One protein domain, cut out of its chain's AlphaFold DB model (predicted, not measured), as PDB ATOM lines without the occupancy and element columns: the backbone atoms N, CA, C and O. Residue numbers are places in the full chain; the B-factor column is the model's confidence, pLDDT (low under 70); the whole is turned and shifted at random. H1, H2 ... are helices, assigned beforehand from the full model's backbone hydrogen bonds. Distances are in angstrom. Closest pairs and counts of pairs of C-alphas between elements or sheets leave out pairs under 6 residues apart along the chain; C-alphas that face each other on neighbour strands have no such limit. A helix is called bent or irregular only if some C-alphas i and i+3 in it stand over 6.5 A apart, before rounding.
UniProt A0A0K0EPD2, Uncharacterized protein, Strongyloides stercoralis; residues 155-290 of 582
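Overview. This is residues 155 to 290 of the 582 residues of an uncharacterized protein of Strongyloides stercoralis (UniProt A0A0K0EPD2). Three helices, H1, H3 and H6, stand side by side as a small bundle, their centres at the corners of a triangle. H8 packs at about a right angle on the later parts of H3 and H6, the short H2 sits near the end where H3 and H6 begin, and H4 and H5 lie away from the bundle on one side, joined back to H6 by a long stretch with no named element, residues 234 to 246. You have 136 residues printed, with eight named helices in the order H1 to H8 and no named strand; the class is all helix. The whole is compact, with a radius of gyration of the C-alphas of 14.9 A and a rounded outline of 38 by 36 by 28 A.

Arrangement. Start at H1, residues 159 to 169, and look for the two helices that it touches: H3, residues 179 to 199, and H6, residues 247 to 262, which with H1 form the bundle of three. H1 touches residues 188 to 196 of H3, opposite ways at a shallow tilt of 28 degrees; the closest C-alphas, of Ile 168 and Arg 188, are 6.6 A apart. H1 also touches H6, opposite ways at a shallow tilt of 31 degrees, with the C-alphas of Ser 161 and Asn 255 closest at 6.5 A. H3 and H6 touch and run the same way at a shallow tilt of 18 degrees; look at the C-alphas of Leu 189 and Met 254, closest at 6.4 A. H6 is the hub, touching five helices, and has a kink of 42 degrees near residue 254. H2, residues 174 to 177, touches H3 only at the corner, where the C-alphas of Phe 177 and Leu 185 come closest at 4.6 A; it only just touches H6, with 3 pairs of C-alphas within 8 A, the closest being Tyr 174 and Pro 248 at 5.6 A. H4, residues 209 to 224, touches no helix; it is close to but not clearly touching H5, residues 227 to 233, with the C-alphas of Ile 222 and Ile 230 closest at 7.4 A. H7, residues 264 to 267, only just touches H6, and only at the corner, with 3 pairs of C-alphas within 8 A and Glu 260 and Lys 266 closest at 6.1 A. H8, residues 272 to 283, touches H6 about perpendicular at 89 degrees, with the C-alphas of Phe 261 and Leu 278 closest at 6.1 A. It also touches H3, about perpendicular at 80 degrees, where the C-alphas of Arg 197 and Phe 282 come closest at 5.3 A. Every O i to N i+4 pair is within hydrogen-bond range in H1, H4 and H8, against 15 of 17 in H3, 2 of 3 in H5 and 7 of 12 in H6; H2 and H7 are too short for such a pair.

Along the chain. Find C-alpha 159 at (119.152, 183.092, 75.368); from there H1 runs 15.1 A to C-alpha 169. H3, the longest at 28.7 A, begins at C-alpha 179, (118.305, 161.803, 94.144). H3 and H6 are irregular: C-alphas 181 and 184 are 7.9 A apart, and C-alphas 248 and 251 are 7.7 A apart. H4 spans 22.9 A, H5 10.7 A, H6 24.7 A and H8 15.7 A, ending at C-alpha 283, (105.589, 188.335, 88.288); H2 and H7, four residues each, span 5.4 A and 5.2 A.

Size, cuts and confidence. The C-alphas farthest apart, of Arg 201 and Lys 226, are 40.1 A apart. The printed part has no cut, and the link from H5 to H6, 13 residues, is long. Near the last printed residue, residues 288 to 289 pair with residues 206 to 207, parallel. The mean pLDDT of the printed part is 92.2; look for values under 70 at residues 226 to 231 and residue 233.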
ATOM      1  N   ILE A 155     115.289 173.115  75.258       91.43
ATOM      2  CA  ILE A 155     115.097 174.343  76.067       91.43
ATOM      3  C   ILE A 155     114.617 175.549  75.231       91.43
ATOM      4  O   ILE A 155     114.235 176.588  75.760       91.43
ATOM      5  N   GLY A 156     114.599 175.423  73.902       90.83
ATOM      6  CA  GLY A 156     114.203 176.494  72.988       90.83
ATOM      7  C   GLY A 156     115.347 177.450  72.637       90.83
ATOM      8  O   GLY A 156     116.517 177.175  72.897       90.83
ATOM      9  N   LYS A 157     115.000 178.561  71.970       93.47
ATOM     10  CA  LYS A 157     115.963 179.540  71.426       93.47
ATOM     11  C   LYS A 157     116.208 180.758  72.327       93.47
ATOM     12  O   LYS A 157     117.114 181.527  72.034       93.47
ATOM     13  N   ASP A 158     115.426 180.948  73.392       95.06
ATOM     14  CA  ASP A 158     115.564 182.111  74.277       95.06
ATOM     15  C   ASP A 158     116.926 182.089  75.013       95.06
ATOM     16  O   ASP A 158     117.211 181.134  75.751       95.06
ATOM     17  N   PRO A 159     117.793 183.106  74.829       96.05
ATOM     18  CA  PRO A 159     119.152 183.092  75.368       96.05
ATOM     19  C   PRO A 159     119.174 183.133  76.899       96.05
ATOM     20  O   PRO A 159     119.997 182.454  77.521       96.05
ATOM     21  N   ASN A 160     118.243 183.865  77.521       97.03
ATOM     22  CA  ASN A 160     118.126 183.936  78.978       97.03
ATOM     23  C   ASN A 160     117.759 182.578  79.574       97.03
ATOM     24  O   ASN A 160     118.427 182.109  80.496       97.03
ATOM     25  N   SER A 161     116.762 181.916  78.997       97.10
ATOM     26  CA  SER A 161     116.349 180.563  79.349       97.10
ATOM     27  C   SER A 161     117.475 179.556  79.232       97.10
ATOM     28  O   SER A 161     117.730 178.819  80.181       97.10
ATOM     29  N   LYS A 162     118.184 179.541  78.099       97.34
ATOM     30  CA  LYS A 162     119.300 178.618  77.879       97.34
ATOM     31  C   LYS A 162     120.415 178.836  78.904       97.34
ATOM     32  O   LYS A 162     120.924 177.867  79.465       97.34
ATOM     33  N   ARG A 163     120.767 180.096  79.185       98.12
ATOM     34  CA  ARG A 163     121.772 180.464  80.197       98.12
ATOM     35  C   ARG A 163     121.350 180.028  81.602       98.12
ATOM     36  O   ARG A 163     122.131 179.373  82.290       98.12
ATOM     37  N   ILE A 164     120.124 180.358  82.013       98.47
ATOM     38  CA  ILE A 164     119.582 179.990  83.329       98.47
ATOM     39  C   ILE A 164     119.544 178.471  83.476       98.47
ATOM     40  O   ILE A 164     120.100 177.948  84.442       98.47
ATOM     41  N   TRP A 165     118.978 177.764  82.497       98.26
ATOM     42  CA  TRP A 165     118.867 176.311  82.524       98.26
ATOM     43  C   TRP A 165     120.244 175.642  82.595       98.26
ATOM     44  O   TRP A 165     120.480 174.845  83.495       98.26
ATOM     45  N   ASN A 166     121.196 176.028  81.736       97.88
ATOM     46  CA  ASN A 166     122.560 175.482  81.769       97.88
ATOM     47  C   ASN A 166     123.257 175.742  83.110       97.88
ATOM     48  O   ASN A 166     123.962 174.875  83.613       97.88
ATOM     49  N   SER A 167     123.043 176.914  83.717       98.25
ATOM     50  CA  SER A 167     123.648 177.250  85.011       98.25
ATOM     51  C   SER A 167     123.103 176.436  86.193       98.25
ATOM     52  O   SER A 167     123.669 176.504  87.279       98.25
ATOM     53  N   ILE A 168     121.990 175.717  86.018       98.44
ATOM     54  CA  ILE A 168     121.345 174.917  87.072       98.44
ATOM     55  C   ILE A 168     121.400 173.429  86.753       98.44
ATOM     56  O   ILE A 168     121.580 172.622  87.656       98.44
ATOM     57  N   TRP A 169     121.233 173.049  85.492       98.07
ATOM     58  CA  TRP A 169     121.033 171.663  85.080       98.07
ATOM     59  C   TRP A 169     122.211 171.069  84.319       98.07
ATOM     60  O   TRP A 169     122.149 169.890  83.961       98.07
ATOM     61  N   SER A 170     123.286 171.830  84.077       95.17
ATOM     62  CA  SER A 170     124.500 171.262  83.485       95.17
ATOM     63  C   SER A 170     124.944 170.034  84.280       95.17
ATOM     64  O   SER A 170     124.970 170.033  85.511       95.17
ATOM     65  N   TYR A 171     125.206 168.945  83.555       95.30
ATOM     66  CA  TYR A 171     125.618 167.654  84.115       95.30
ATOM     67  C   TYR A 171     124.630 167.014  85.114       95.30
ATOM     68  O   TYR A 171     124.947 165.981  85.701       95.30
ATOM     69  N   CYS A 172     123.419 167.560  85.275       97.50
ATOM     70  CA  CYS A 172     122.381 167.017  86.146       97.50
ATOM     71  C   CYS A 172     121.249 166.381  85.327       97.50
ATOM     72  O   CYS A 172     120.222 166.998  85.034       97.50
ATOM     73  N   TYR A 173     121.460 165.119  84.954       96.30
ATOM     74  CA  TYR A 173     120.479 164.283  84.256       96.30
ATOM     75  C   TYR A 173     119.600 163.509  85.250       96.30
ATOM     76  O   TYR A 173     119.519 163.859  86.430       96.30
ATOM     77  N   TYR A 174     118.933 162.452  84.786       96.99
ATOM     78  CA  TYR A 174     117.950 161.721  85.580       96.99
ATOM     79  C   TYR A 174     118.503 161.182  86.899       96.99
ATOM     80  O   TYR A 174     117.859 161.350  87.933       96.99
ATOM     81  N   LYS A 175     119.698 160.582  86.906       97.15
ATOM     82  CA  LYS A 175     120.332 160.101  88.140       97.15
ATOM     83  C   LYS A 175     120.545 161.241  89.121       97.15
ATOM     84  O   LYS A 175     120.228 161.088  90.288       97.15
ATOM     85  N   CYS A 176     121.008 162.397  88.654       97.96
ATOM     86  CA  CYS A 176     121.206 163.562  89.512       97.96
ATOM     87  C   CYS A 176     119.884 164.057  90.116       97.96
ATOM     88  O   CYS A 176     119.753 164.097  91.336       97.96
ATOM     89  N   PHE A 177     118.877 164.382  89.298       97.51
ATOM     90  CA  PHE A 177     117.665 165.025  89.818       97.51
ATOM     91  C   PHE A 177     116.684 164.063  90.503       97.51
ATOM     92  O   PHE A 177     115.808 164.513  91.237       97.51
ATOM     93  N   SER A 178     116.809 162.748  90.293       96.63
ATOM     94  CA  SER A 178     116.021 161.741  91.025       96.63
ATOM     95  C   SER A 178     116.587 161.400  92.407       96.63
ATOM     96  O   SER A 178     115.975 160.602  93.122       96.63
ATOM     97  N   ARG A 179     117.723 161.998  92.808       97.13
ATOM     98  CA  ARG A 179     118.305 161.803  94.144       97.13
ATOM     99  C   ARG A 179     117.312 162.163  95.238       97.13
ATOM    100  O   ARG A 179     116.471 163.044  95.045       97.13
ATOM    101  N   LEU A 180     117.438 161.487  96.383       95.14
ATOM    102  CA  LEU A 180     116.601 161.739  97.563       95.14
ATOM    103  C   LEU A 180     115.100 161.727  97.213       95.14
ATOM    104  O   LEU A 180     114.349 162.598  97.639       95.14
ATOM    105  N   GLN A 181     114.669 160.786  96.365       93.69
ATOM    106  CA  GLN A 181     113.286 160.711  95.871       93.69
ATOM    107  C   GLN A 181     112.784 162.028  95.236       93.69
ATOM    108  O   GLN A 181     111.689 162.496  95.534       93.69
ATOM    109  N   TYR A 182     113.571 162.619  94.332       96.34
ATOM    110  CA  TYR A 182     113.259 163.876  93.626       96.34
ATOM    111  C   TYR A 182     113.278 165.156  94.481       96.34
ATOM    112  O   TYR A 182     112.858 166.213  93.998       96.34
ATOM    113  N   GLN A 183     113.815 165.133  95.706       95.98
ATOM    114  CA  GLN A 183     114.065 166.380  96.445       95.98
ATOM    115  C   GLN A 183     115.038 167.296  95.684       95.98
ATOM    116  O   GLN A 183     114.800 168.499  95.592       95.98
ATOM    117  N   GLU A 184     116.072 166.724  95.052       97.72
ATOM    118  CA  GLU A 184     117.034 167.474  94.230       97.72
ATOM    119  C   GLU A 184     116.353 168.184  93.047       97.72
ATOM    120  O   GLU A 184     116.628 169.353  92.769       97.72
ATOM    121  N   LEU A 185     115.414 167.505  92.375       98.08
ATOM    122  CA  LEU A 185     114.581 168.096  91.325       98.08
ATOM    123  C   LEU A 185     113.797 169.307  91.855       98.08
ATOM    124  O   LEU A 185     113.818 170.364  91.227       98.08
ATOM    125  N   GLY A 186     113.142 169.174  93.013       97.76
ATOM    126  CA  GLY A 186     112.400 170.270  93.647       97.76
ATOM    127  C   GLY A 186     113.277 171.478  93.986       97.76
ATOM    128  O   GLY A 186     112.906 172.612  93.677       97.76
ATOM    129  N   LEU A 187     114.463 171.243  94.557       98.19
ATOM    130  CA  LEU A 187     115.427 172.297  94.888       98.19
ATOM    131  C   LEU A 187     115.931 173.032  93.640       98.19
ATOM    132  O   LEU A 187     115.977 174.263  93.619       98.19
ATOM    133  N   ARG A 188     116.267 172.310  92.569       98.53
ATOM    134  CA  ARG A 188     116.758 172.936  91.331       98.53
ATOM    135  C   ARG A 188     115.671 173.679  90.563       98.53
ATOM    136  O   ARG A 188     115.942 174.772  90.071       98.53
ATOM    137  N   LEU A 189     114.440 173.164  90.519       98.57
ATOM    138  CA  LEU A 189     113.300 173.895  89.944       98.57
ATOM    139  C   LEU A 189     113.006 175.184  90.723       98.57
ATOM    140  O   LEU A 189     112.697 176.209  90.120       98.57
ATOM    141  N   PHE A 190     113.146 175.156  92.051       98.55
ATOM    142  CA  PHE A 190     113.052 176.348  92.894       98.55
ATOM    143  C   PHE A 190     114.132 177.390  92.555       98.55
ATOM    144  O   PHE A 190     113.817 178.572  92.388       98.55
ATOM    145  N   LEU A 191     115.392 176.965  92.401       98.69
ATOM    146  CA  LEU A 191     116.487 177.849  91.981       98.69
ATOM    147  C   LEU A 191     116.249 178.424  90.576       98.69
ATOM    148  O   LEU A 191     116.500 179.608  90.347       98.69
ATOM    149  N   GLU A 192     115.737 177.614  89.648       98.62
ATOM    150  CA  GLU A 192     115.435 178.025  88.272       98.62
ATOM    151  C   GLU A 192     114.333 179.075  88.239       98.62
ATOM    152  O   GLU A 192     114.496 180.129  87.621       98.62
ATOM    153  N   LEU A 193     113.259 178.838  88.989       98.48
ATOM    154  CA  LEU A 193     112.173 179.790  89.155       98.48
ATOM    155  C   LEU A 193     112.667 181.134  89.703       98.48
ATOM    156  O   LEU A 193     112.328 182.184  89.157       98.48
ATOM    157  N   ASN A 194     113.497 181.126  90.747       98.53
ATOM    158  CA  ASN A 194     114.025 182.366  91.316       98.53
ATOM    159  C   ASN A 194     114.962 183.110  90.351       98.53
ATOM    160  O   ASN A 194     114.911 184.340  90.296       98.53
ATOM    161  N   LYS A 195     115.748 182.403  89.524       98.51
ATOM    162  CA  LYS A 195     116.526 183.050  88.450       98.51
ATOM    163  C   LYS A 195     115.624 183.703  87.402       98.51
ATOM    164  O   LYS A 195     115.921 184.817  86.979       98.51
ATOM    165  N   TYR A 196     114.511 183.068  87.027       98.41
ATOM    166  CA  TYR A 196     113.526 183.684  86.132       98.41
ATOM    167  C   TYR A 196     112.848 184.907  86.757       98.41
ATOM    168  O   TYR A 196     112.724 185.932  86.095       98.41
ATOM    169  N   ARG A 197     112.468 184.850  88.038       97.71
ATOM    170  CA  ARG A 197     111.887 185.996  88.764       97.71
ATOM    171  C   ARG A 197     112.839 187.189  88.844       97.71
ATOM    172  O   ARG A 197     112.396 188.331  88.717       97.71
ATOM    173  N   ASN A 198     114.140 186.931  88.981       97.48
ATOM    174  CA  ASN A 198     115.157 187.980  88.986       97.48
ATOM    175  C   ASN A 198     115.205 188.762  87.657       97.48
ATOM    176  O   ASN A 198     115.421 189.971  87.673       97.48
ATOM    177  N   LEU A 199     114.909 188.123  86.512       97.21
ATOM    178  CA  LEU A 199     114.804 188.828  85.221       97.21
ATOM    179  C   LEU A 199     113.718 189.917  85.230       97.21
ATOM    180  O   LEU A 199     113.843 190.911  84.523       97.21
ATOM    181  N   PHE A 200     112.679 189.752  86.053       96.25
ATOM    182  CA  PHE A 200     111.579 190.708  86.215       96.25
ATOM    183  C   PHE A 200     111.722 191.587  87.465       96.25
ATOM    184  O   PHE A 200     110.743 192.208  87.886       96.25
ATOM    185  N   ARG A 201     112.912 191.616  88.089       95.60
ATOM    186  CA  ARG A 201     113.187 192.348  89.341       95.60
ATOM    187  C   ARG A 201     112.194 192.002  90.460       95.60
ATOM    188  O   ARG A 201     111.765 192.868  91.220       95.60
ATOM    189  N   LYS A 202     111.773 190.735  90.542       96.11
ATOM    190  CA  LYS A 202     110.871 190.248  91.595       96.11
ATOM    191  C   LYS A 202     111.651 189.547  92.695       96.11
ATOM    192  O   LYS A 202     112.597 188.816  92.426       96.11
ATOM    193  N   ASN A 203     111.184 189.714  93.933       96.36
ATOM    194  CA  ASN A 203     111.756 189.047  95.100       96.36
ATOM    195  C   ASN A 203     111.763 187.523  94.923       96.36
ATOM    196  O   ASN A 203     110.784 186.937  94.435       96.36
ATOM    197  N   SER A 204     112.844 186.893  95.381       97.62
ATOM    198  CA  SER A 204     112.962 185.439  95.468       97.62
ATOM    199  C   SER A 204     111.859 184.853  96.346       97.62
ATOM    200  O   SER A 204     111.516 185.389  97.402       97.62
ATOM    201  N   LEU A 205     111.314 183.722  95.915       97.93
ATOM    202  CA  LEU A 205     110.377 182.933  96.703       97.93
ATOM    203  C   LEU A 205     111.118 182.188  97.807       97.93
ATOM    204  O   LEU A 205     112.309 181.899  97.691       97.93
ATOM    205  N   ARG A 206     110.381 181.799  98.846       98.02
ATOM    206  CA  ARG A 206     110.822 180.826  99.848       98.02
ATOM    207  C   ARG A 206     110.199 179.467  99.545       98.02
ATOM    208  O   ARG A 206     109.002 179.375  99.272       98.02
ATOM    209  N   LEU A 207     110.985 178.401  99.615       97.65
ATOM    210  CA  LEU A 207     110.434 177.053  99.551       97.65
ATOM    211  C   LEU A 207     109.630 176.787 100.833       97.65
ATOM    212  O   LEU A 207     110.107 177.053 101.935       97.65
ATOM    213  N   SER A 208     108.395 176.307 100.702       97.76
ATOM    214  CA  SER A 208     107.511 176.027 101.835       97.76
ATOM    215  C   SER A 208     107.201 174.540 101.918       97.76
ATOM    216  O   SER A 208     106.627 173.970 100.991       97.76
ATOM    217  N   TYR A 209     107.521 173.934 103.063       97.19
ATOM    218  CA  TYR A 209     107.233 172.525 103.328       97.19
ATOM    219  C   TYR A 209     105.732 172.207 103.219       97.19
ATOM    220  O   TYR A 209     105.354 171.269 102.528       97.19
ATOM    221  N   GLY A 210     104.860 173.049 103.788       97.42
ATOM    222  CA  GLY A 210     103.405 172.863 103.695       97.42
ATOM    223  C   GLY A 210     102.876 172.867 102.253       97.42
ATOM    224  O   GLY A 210     102.056 172.020 101.888       97.42
ATOM    225  N   PHE A 211     103.387 173.760 101.394       97.35
ATOM    226  CA  PHE A 211     103.031 173.743  99.970       97.35
ATOM    227  C   PHE A 211     103.629 172.548  99.230       97.35
ATOM    228  O   PHE A 211     102.980 172.025  98.329       97.35
ATOM    229  N   HIS A 212     104.821 172.082  99.609       97.06
ATOM    230  CA  HIS A 212     105.414 170.867  99.044       97.06
ATOM    231  C   HIS A 212     104.539 169.641  99.338       97.06
ATOM    232  O   HIS A 212     104.143 168.938  98.413       97.06
ATOM    233  N   THR A 213     104.122 169.443 100.593       96.45
ATOM    234  CA  THR A 213     103.203 168.355 100.975       96.45
ATOM    235  C   THR A 213     101.857 168.450 100.250       96.45
ATOM    236  O   THR A 213     101.325 167.435  99.803       96.45
ATOM    237  N   THR A 214     101.306 169.659 100.104       96.72
ATOM    238  CA  THR A 214     100.035 169.878  99.388       96.72
ATOM    239  C   THR A 214     100.165 169.541  97.903       96.72
ATOM    240  O   THR A 214      99.343 168.802  97.361       96.72
ATOM    241  N   ALA A 215     101.231 170.017  97.253       97.43
ATOM    242  CA  ALA A 215     101.513 169.722  95.854       97.43
ATOM    243  C   ALA A 215     101.761 168.223  95.625       97.43
ATOM    244  O   ALA A 215     101.295 167.673  94.627       97.43
ATOM    245  N   GLN A 216     102.444 167.545  96.553       97.22
ATOM    246  CA  GLN A 216     102.689 166.104  96.484       97.22
ATOM    247  C   GLN A 216     101.382 165.302  96.545       97.22
ATOM    248  O   GLN A 216     101.120 164.498  95.652       97.22
ATOM    249  N   LYS A 217     100.511 165.582  97.523       95.69
ATOM    250  CA  LYS A 217      99.181 164.947  97.625       95.69
ATOM    251  C   LYS A 217      98.323 165.197  96.382       95.69
ATOM    252  O   LYS A 217      97.604 164.308  95.922       95.69
ATOM    253  N   PHE A 218      98.402 166.400  95.815       95.30
ATOM    254  CA  PHE A 218      97.692 166.731  94.583       95.30
ATOM    255  C   PHE A 218      98.233 165.945  93.380       95.30
ATOM    256  O   PHE A 218      97.454 165.380  92.614       95.30
ATOM    257  N   ALA A 219      99.557 165.828  93.247       94.75
ATOM    258  CA  ALA A 219     100.185 165.013  92.211       94.75
ATOM    259  C   ALA A 219      99.802 163.526  92.340       94.75
ATOM    260  O   ALA A 219      99.519 162.884  91.330       94.75
ATOM    261  N   GLU A 220      99.712 162.990  93.561       92.24
ATOM    262  CA  GLU A 220      99.233 161.623  93.832       92.24
ATOM    263  C   GLU A 220      97.774 161.447  93.421       92.24
ATOM    264  O   GLU A 220      97.434 160.485  92.729       92.24
ATOM    265  N   THR A 221      96.925 162.413  93.763       90.27
ATOM    266  CA  THR A 221      95.512 162.423  93.373       90.27
ATOM    267  C   THR A 221      95.367 162.396  91.849       90.27
ATOM    268  O   THR A 221      94.714 161.504  91.310       90.27
ATOM    269  N   ILE A 222      96.061 163.298  91.148       89.28
ATOM    270  CA  ILE A 222      96.064 163.373  89.680       89.28
ATOM    271  C   ILE A 222      96.626 162.100  89.046       89.28
ATOM    272  O   ILE A 222      96.091 161.623  88.046       89.28
ATOM    273  N   SER A 223      97.684 161.523  89.614       86.19
ATOM    274  CA  SER A 223      98.315 160.314  89.069       86.19
ATOM    275  C   SER A 223      97.393 159.090  89.076       86.19
ATOM    276  O   SER A 223      97.524 158.213  88.223       86.19
ATOM    277  N   ASN A 224      96.453 159.049  90.026       79.57
ATOM    278  CA  ASN A 224      95.468 157.983  90.167       79.57
ATOM    279  C   ASN A 224      94.212 158.219  89.307       79.57
ATOM    280  O   ASN A 224      93.405 157.303  89.130       79.57
ATOM    281  N   MET A 225      94.033 159.424  88.762       81.34
ATOM    282  CA  MET A 225      92.902 159.763  87.901       81.34
ATOM    283  C   MET A 225      93.150 159.311  86.457       81.34
ATOM    284  O   MET A 225      94.258 159.388  85.926       81.34
ATOM    285  N   LYS A 226      92.091 158.852  85.773       66.53
ATOM    286  CA  LYS A 226      92.158 158.584  84.327       66.53
ATOM    287  C   LYS A 226      92.433 159.903  83.599       66.53
ATOM    288  O   LYS A 226      91.744 160.884  83.857       66.53
ATOM    289  N   LYS A 227      93.374 159.916  82.649       64.60
ATOM    290  CA  LYS A 227      93.755 161.123  81.889       64.60
ATOM    291  C   LYS A 227      92.558 161.849  81.255       64.60
ATOM    292  O   LYS A 227      92.531 163.073  81.249       64.60
ATOM    293  N   ASP A 228      91.548 161.098  80.817       59.64
ATOM    294  CA  ASP A 228      90.323 161.639  80.212       59.64
ATOM    295  C   ASP A 228      89.428 162.400  81.209       59.64
ATOM    296  O   ASP A 228      88.688 163.295  80.815       59.64
ATOM    297  N   LEU A 229      89.491 162.063  82.505       63.19
ATOM    298  CA  LEU A 229      88.772 162.791  83.560       63.19
ATOM    299  C   LEU A 229      89.473 164.112  83.897       63.19
ATOM    300  O   LEU A 229      88.812 165.090  84.244       63.19
ATOM    301  N   ILE A 230      90.801 164.145  83.751       66.61
ATOM    302  CA  ILE A 230      91.632 165.310  84.066       66.61
ATOM    303  C   ILE A 230      91.337 166.475  83.128       66.61
ATOM    304  O   ILE A 230      91.260 167.615  83.574       66.61
ATOM    305  N   THR A 231      91.148 166.198  81.838       68.42
ATOM    306  CA  THR A 231      90.912 167.240  80.833       68.42
ATOM    307  C   THR A 231      89.509 167.832  80.872       68.42
ATOM    308  O   THR A 231      89.315 168.896  80.293       68.42
ATOM    309  N   LYS A 232      88.536 167.169  81.512       71.99
ATOM    310  CA  LYS A 232      87.134 167.606  81.471       71.99
ATOM    311  C   LYS A 232      86.599 168.173  82.788       71.99
ATOM    312  O   LYS A 232      85.840 169.126  82.719       71.99
ATOM    313  N   ASN A 233      86.978 167.638  83.957       67.56
ATOM    314  CA  ASN A 233      86.158 167.829  85.167       67.56
ATOM    315  C   ASN A 233      86.916 168.090  86.483       67.56
ATOM    316  O   ASN A 233      86.286 168.069  87.539       67.56
ATOM    317  N   ILE A 234      88.239 168.285  86.492       76.59
ATOM    318  CA  ILE A 234      88.929 168.543  87.767       76.59
ATOM    319  C   ILE A 234      88.889 170.034  88.071       76.59
ATOM    320  O   ILE A 234      89.537 170.822  87.380       76.59
ATOM    321  N   ASP A 235      88.195 170.400  89.150       84.88
ATOM    322  CA  ASP A 235      88.378 171.707  89.770       84.88
ATOM    323  C   ASP A 235      89.776 171.773  90.394       84.88
ATOM    324  O   ASP A 235      90.036 171.322  91.512       84.88
ATOM    325  N   ILE A 236      90.732 172.233  89.591       86.37
ATOM    326  CA  ILE A 236      92.109 172.443  90.022       86.37
ATOM    327  C   ILE A 236      92.119 173.712  90.875       86.37
ATOM    328  O   ILE A 236      91.737 174.757  90.347       86.37
ATOM    329  N   PRO A 237      92.585 173.676  92.136       89.74
ATOM    330  CA  PRO A 237      92.699 174.876  92.959       89.74
ATOM    331  C   PRO A 237      93.421 176.012  92.220       89.74
ATOM    332  O   PRO A 237      94.406 175.772  91.520       89.74
ATOM    333  N   GLU A 238      92.953 177.255  92.384       89.28
ATOM    334  CA  GLU A 238      93.471 178.435  91.660       89.28
ATOM    335  C   GLU A 238      94.967 178.711  91.862       89.28
ATOM    336  O   GLU A 238      95.532 179.541  91.165       89.28
ATOM    337  N   ASN A 239      95.625 178.034  92.798       92.30
ATOM    338  CA  ASN A 239      97.038 178.193  93.122       92.30
ATOM    339  C   ASN A 239      97.917 177.015  92.662       92.30
ATOM    340  O   ASN A 239      99.082 176.944  93.062       92.30
ATOM    341  N   ILE A 240      97.392 176.082  91.856       94.50
ATOM    342  CA  ILE A 240      98.134 174.898  91.399       94.50
ATOM    343  C   ILE A 240      98.273 174.877  89.877       94.50
ATOM    344  O   ILE A 240      97.297 174.774  89.140       94.50
ATOM    345  N   VAL A 241      99.519 174.856  89.402       94.94
ATOM    346  CA  VAL A 241      99.857 174.496  88.021       94.94
ATOM    347  C   VAL A 241     100.476 173.100  87.994       94.94
ATOM    348  O   VAL A 241     101.340 172.773  88.806       94.94
ATOM    349  N   TYR A 242     100.049 172.266  87.049       94.18
ATOM    350  CA  TYR A 242     100.586 170.918  86.860       94.18
ATOM    351  C   TYR A 242     100.798 170.621  85.374       94.18
ATOM    352  O   TYR A 242     100.283 171.313  84.492       94.18
ATOM    353  N   ASN A 243     101.594 169.593  85.085       92.90
ATOM    354  CA  ASN A 243     101.749 169.058  83.740       92.90
ATOM    355  C   ASN A 243     102.180 167.586  83.799       92.90
ATOM    356  O   ASN A 243     102.901 167.184  84.710       92.90
ATOM    357  N   PHE A 244     101.803 166.803  82.788       89.64
ATOM    358  CA  PHE A 244     102.406 165.493  82.546       89.64
ATOM    359  C   PHE A 244     103.655 165.668  81.685       89.64
ATOM    360  O   PHE A 244     103.616 166.305  80.628       89.64
ATOM    361  N   ILE A 245     104.771 165.095  82.124       90.89
ATOM    362  CA  ILE A 245     106.034 165.136  81.390       90.89
ATOM    363  C   ILE A 245     106.751 163.795  81.500       90.89
ATOM    364  O   ILE A 245     106.638 163.078  82.492       90.89
ATOM    365  N   SER A 246     107.477 163.439  80.444       89.45
ATOM    366  CA  SER A 246     108.307 162.241  80.440       89.45
ATOM    367  C   SER A 246     109.446 162.387  81.453       89.45
ATOM    368  O   SER A 246     110.139 163.404  81.480       89.45
ATOM    369  N   ALA A 247     109.646 161.349  82.265       93.01
ATOM    370  CA  ALA A 247     110.598 161.310  83.374       93.01
ATOM    371  C   ALA A 247     112.017 161.856  83.057       93.01
ATOM    372  O   ALA A 247     112.489 162.693  83.821       93.01
ATOM    373  N   PRO A 248     112.701 161.483  81.951       93.98
ATOM    374  CA  PRO A 248     114.043 161.998  81.632       93.98
ATOM    375  C   PRO A 248     114.100 163.495  81.280       93.98
ATOM    376  O   PRO A 248     115.194 164.054  81.228       93.98
ATOM    377  N   PHE A 249     112.956 164.138  81.030       95.89
ATOM    378  CA  PHE A 249     112.860 165.540  80.607       95.89
ATOM    379  C   PHE A 249     112.172 166.433  81.648       95.89
ATOM    380  O   PHE A 249     111.893 167.591  81.365       95.89
ATOM    381  N   VAL A 250     111.881 165.932  82.853       96.78
ATOM    382  CA  VAL A 250     111.179 166.716  83.889       96.78
ATOM    383  C   VAL A 250     111.933 167.992  84.290       96.78
ATOM    384  O   VAL A 250     111.311 169.003  84.609       96.78
ATOM    385  N   ASN A 251     113.263 167.992  84.185       97.34
ATOM    386  CA  ASN A 251     114.110 169.160  84.431       97.34
ATOM    387  C   ASN A 251     113.968 170.283  83.382       97.34
ATOM    388  O   ASN A 251     114.617 171.314  83.516       97.34
ATOM    389  N   THR A 252     113.148 170.122  82.339       97.31
ATOM    390  CA  THR A 252     112.836 171.193  81.371       97.31
ATOM    391  C   THR A 252     111.477 171.846  81.635       97.31
ATOM    392  O   THR A 252     111.071 172.771  80.929       97.31
ATOM    393  N   GLN A 253     110.751 171.388  82.662       97.48
ATOM    394  CA  GLN A 253     109.376 171.807  82.913       97.48
ATOM    395  C   GLN A 253     109.254 173.282  83.326       97.48
ATOM    396  O   GLN A 253     108.338 173.959  82.859       97.48
ATOM    397  N   MET A 254     110.160 173.794  84.167       98.01
ATOM    398  CA  MET A 254     110.134 175.201  84.588       98.01
ATOM    399  C   MET A 254     110.430 176.133  83.409       98.01
ATOM    400  O   MET A 254     109.669 177.068  83.166       98.01
ATOM    401  N   ASN A 255     111.446 175.816  82.601       97.61
ATOM    402  CA  ASN A 255     111.695 176.488  81.330       97.61
ATOM    403  C   ASN A 255     110.471 176.482  80.396       97.61
ATOM    404  O   ASN A 255     110.110 177.522  79.844       97.61
ATOM    405  N   LYS A 256     109.792 175.338  80.240       96.14
ATOM    406  CA  LYS A 256     108.571 175.252  79.428       96.14
ATOM    407  C   LYS A 256     107.482 176.204  79.936       96.14
ATOM    408  O   LYS A 256     106.873 176.898  79.126       96.14
ATOM    409  N   TRP A 257     107.256 176.261  81.251       96.92
ATOM    410  CA  TRP A 257     106.309 177.203  81.859       96.92
ATOM    411  C   TRP A 257     106.720 178.662  81.657       96.92
ATOM    412  O   TRP A 257     105.869 179.486  81.332       96.92
ATOM    413  N   PHE A 258     108.010 178.977  81.771       97.19
ATOM    414  CA  PHE A 258     108.521 180.314  81.480       97.19
ATOM    415  C   PHE A 258     108.268 180.710  80.017       97.19
ATOM    416  O   PHE A 258     107.727 181.780  79.758       97.19
ATOM    417  N   LEU A 259     108.575 179.832  79.054       95.10
ATOM    418  CA  LEU A 259     108.328 180.086  77.629       95.10
ATOM    419  C   LEU A 259     106.836 180.208  77.292       95.10
ATOM    420  O   LEU A 259     106.472 180.973  76.402       95.10
ATOM    421  N   GLU A 260     105.969 179.452  77.968       93.42
ATOM    422  CA  GLU A 260     104.511 179.617  77.875       93.42
ATOM    423  C   GLU A 260     104.067 180.987  78.399       93.42
ATOM    424  O   GLU A 260     103.252 181.641  77.755       93.42
ATOM    425  N   PHE A 261     104.652 181.440  79.509       94.18
ATOM    426  CA  PHE A 261     104.366 182.736  80.113       94.18
ATOM    427  C   PHE A 261     104.829 183.924  79.247       94.18
ATOM    428  O   PHE A 261     104.068 184.874  79.059       94.18
ATOM    429  N   VAL A 262     106.045 183.887  78.688       94.12
ATOM    430  CA  VAL A 262     106.585 185.025  77.916       94.12
ATOM    431  C   VAL A 262     106.132 185.059  76.455       94.12
ATOM    432  O   VAL A 262     106.232 186.107  75.825       94.12
ATOM    433  N   SER A 263     105.644 183.951  75.886       90.55
ATOM    434  CA  SER A 263     105.288 183.885  74.461       90.55
ATOM    435  C   SER A 263     103.912 184.514  74.178       90.55
ATOM    436  O   SER A 263     102.896 183.912  74.531       90.55
ATOM    437  N   PRO A 264     103.824 185.652  73.452       79.93
ATOM    438  CA  PRO A 264     102.547 186.333  73.199       79.93
ATOM    439  C   PRO A 264     101.558 185.454  72.427       79.93
ATOM    440  O   PRO A 264     100.388 185.362  72.784       79.93
ATOM    441  N   LYS A 265     102.059 184.722  71.419       77.12
ATOM    442  CA  LYS A 265     101.259 183.801  70.597       77.12
ATOM    443  C   LYS A 265     100.636 182.664  71.414       77.12
ATOM    444  O   LYS A 265      99.582 182.164  71.045       77.12
ATOM    445  N   LYS A 266     101.276 182.241  72.512       74.82
ATOM    446  CA  LYS A 266     100.737 181.194  73.392       74.82
ATOM    447  C   LYS A 266      99.761 181.735  74.430       74.82
ATOM    448  O   LYS A 266      98.904 180.978  74.865       74.82
ATOM    449  N   LYS A 267      99.838 183.020  74.796       75.03
ATOM    450  CA  LYS A 267      98.877 183.623  75.733       75.03
ATOM    451  C   LYS A 267      97.436 183.536  75.228       75.03
ATOM    452  O   LYS A 267      96.547 183.303  76.030       75.03
ATOM    453  N   GLN A 268      97.222 183.641  73.914       77.92
ATOM    454  CA  GLN A 268      95.889 183.527  73.307       77.92
ATOM    455  C   GLN A 268      95.308 182.102  73.344       77.92
ATOM    456  O   GLN A 268      94.094 181.950  73.297       77.92
ATOM    457  N   SER A 269      96.146 181.059  73.413       80.70
ATOM    458  CA  SER A 269      95.694 179.657  73.410       80.70
ATOM    459  C   SER A 269      95.727 178.982  74.780       80.70
ATOM    460  O   SER A 269      95.230 177.867  74.932       80.70
ATOM    461  N   LEU A 270      96.339 179.622  75.777       76.37
ATOM    462  CA  LEU A 270      96.379 179.124  77.144       76.37
ATOM    463  C   LEU A 270      95.038 179.366  77.834       76.37
ATOM    464  O   LEU A 270      94.443 180.431  77.707       76.37
ATOM    465  N   ASP A 271      94.609 178.390  78.635       83.83
ATOM    466  CA  ASP A 271      93.540 178.593  79.608       83.83
ATOM    467  C   ASP A 271      93.872 179.811  80.485       83.83
ATOM    468  O   ASP A 271      94.943 179.871  81.103       83.83
ATOM    469  N   THR A 272      92.944 180.768  80.537       86.66
ATOM    470  CA  THR A 272      93.016 181.973  81.376       86.66
ATOM    471  C   THR A 272      93.415 181.661  82.822       86.66
ATOM    472  O   THR A 272      94.252 182.370  83.387       86.66
ATOM    473  N   LYS A 273      92.925 180.551  83.399       88.55
ATOM    474  CA  LYS A 273      93.274 180.109  84.759       88.55
ATOM    475  C   LYS A 273      94.752 179.739  84.859       88.55
ATOM    476  O   LYS A 273      95.454 180.196  85.759       88.55
ATOM    477  N   LYS A 274      95.260 178.956  83.903       91.05
ATOM    478  CA  LYS A 274      96.675 178.562  83.858       91.05
ATOM    479  C   LYS A 274      97.587 179.768  83.639       91.05
ATOM    480  O   LYS A 274      98.630 179.853  84.286       91.05
ATOM    481  N   LEU A 275      97.213 180.692  82.752       90.68
ATOM    482  CA  LEU A 275      97.993 181.904  82.499       90.68
ATOM    483  C   LEU A 275      98.095 182.777  83.759       90.68
ATOM    484  O   LEU A 275      99.208 183.166  84.111       90.68
ATOM    485  N   LYS A 276      96.983 182.980  84.484       91.96
ATOM    486  CA  LYS A 276      96.952 183.689  85.778       91.96
ATOM    487  C   LYS A 276      97.924 183.066  86.787       91.96
ATOM    488  O   LYS A 276      98.687 183.780  87.426       91.96
ATOM    489  N   ILE A 277      97.975 181.734  86.883       93.07
ATOM    490  CA  ILE A 277      98.902 181.041  87.798       93.07
ATOM    491  C   ILE A 277     100.364 181.240  87.386       93.07
ATOM    492  O   ILE A 277     101.227 181.436  88.241       93.07
ATOM    493  N   LEU A 278     100.670 181.195  86.086       95.22
ATOM    494  CA  LEU A 278     102.029 181.450  85.600       95.22
ATOM    495  C   LEU A 278     102.446 182.913  85.823       95.22
ATOM    496  O   LEU A 278     103.577 183.172  86.234       95.22
ATOM    497  N   GLU A 279     101.533 183.861  85.617       94.24
ATOM    498  CA  GLU A 279     101.725 185.273  85.967       94.24
ATOM    499  C   GLU A 279     102.019 185.443  87.460       94.24
ATOM    500  O   GLU A 279     102.981 186.133  87.823       94.24
ATOM    501  N   ASP A 280     101.264 184.761  88.321       94.00
ATOM    502  CA  ASP A 280     101.489 184.755  89.766       94.00
ATOM    503  C   ASP A 280     102.884 184.223  90.101       94.00
ATOM    504  O   ASP A 280     103.634 184.851  90.858       94.00
ATOM    505  N   LEU A 281     103.262 183.110  89.470       95.39
ATOM    506  CA  LEU A 281     104.522 182.413  89.688       95.39
ATOM    507  C   LEU A 281     105.747 183.270  89.327       95.39
ATOM    508  O   LEU A 281     106.716 183.318  90.095       95.39
ATOM    509  N   PHE A 282     105.708 183.977  88.193       96.33
ATOM    510  CA  PHE A 282     106.860 184.730  87.680       96.33
ATOM    511  C   PHE A 282     106.853 186.226  88.028       96.33
ATOM    512  O   PHE A 282     107.931 186.807  88.157       96.33
ATOM    513  N   THR A 283     105.685 186.859  88.205       91.60
ATOM    514  CA  THR A 283     105.589 188.335  88.288       91.60
ATOM    515  C   THR A 283     104.882 188.907  89.516       91.60
ATOM    516  O   THR A 283     105.159 190.062  89.867       91.60
ATOM    517  N   LYS A 284     104.024 188.153  90.218       87.53
ATOM    518  CA  LYS A 284     103.339 188.673  91.418       87.53
ATOM    519  C   LYS A 284     104.161 188.548  92.705       87.53
ATOM    520  O   LYS A 284     105.225 187.918  92.767       87.53
ATOM    521  N   THR A 285     103.631 189.177  93.753       87.87
ATOM    522  CA  THR A 285     104.178 189.294  95.115       87.87
ATOM    523  C   THR A 285     104.038 188.025  95.961       87.87
ATOM    524  O   THR A 285     104.235 188.083  97.179       87.87
ATOM    525  N   ILE A 286     103.732 186.870  95.352       95.11
ATOM    526  CA  ILE A 286     103.744 185.593  96.071       95.11
ATOM    527  C   ILE A 286     105.106 185.397  96.751       95.11
ATOM    528  O   ILE A 286     106.148 185.822  96.246       95.11
ATOM    529  N   ARG A 287     105.095 184.782  97.935       96.63
ATOM    530  CA  ARG A 287     106.295 184.657  98.784       96.63
ATOM    531  C   ARG A 287     106.760 183.222  98.975       96.63
ATOM    532  O   ARG A 287     107.868 183.006  99.461       96.63
ATOM    533  N   LYS A 288     105.914 182.241  98.657       98.00
ATOM    534  CA  LYS A 288     106.131 180.830  98.978       98.00
ATOM    535  C   LYS A 288     105.731 179.938  97.809       98.00
ATOM    536  O   LYS A 288     104.780 180.253  97.106       98.00
ATOM    537  N   VAL A 289     106.439 178.826  97.638       98.09
ATOM    538  CA  VAL A 289     106.144 177.809  96.615       98.09
ATOM    539  C   VAL A 289     106.437 176.409  97.151       98.09
ATOM    540  O   VAL A 289     107.228 176.250  98.082       98.09
ATOM    541  N   GLY A 290     105.799 175.400  96.565       97.99
ATOM    542  CA  GLY A 290     106.075 173.985  96.787       97.99
ATOM    543  C   GLY A 290     105.940 173.205  95.481       97.99
ATOM    544  O   GLY A 290     105.301 173.670  94.541       97.99
TER     545      GLY A 290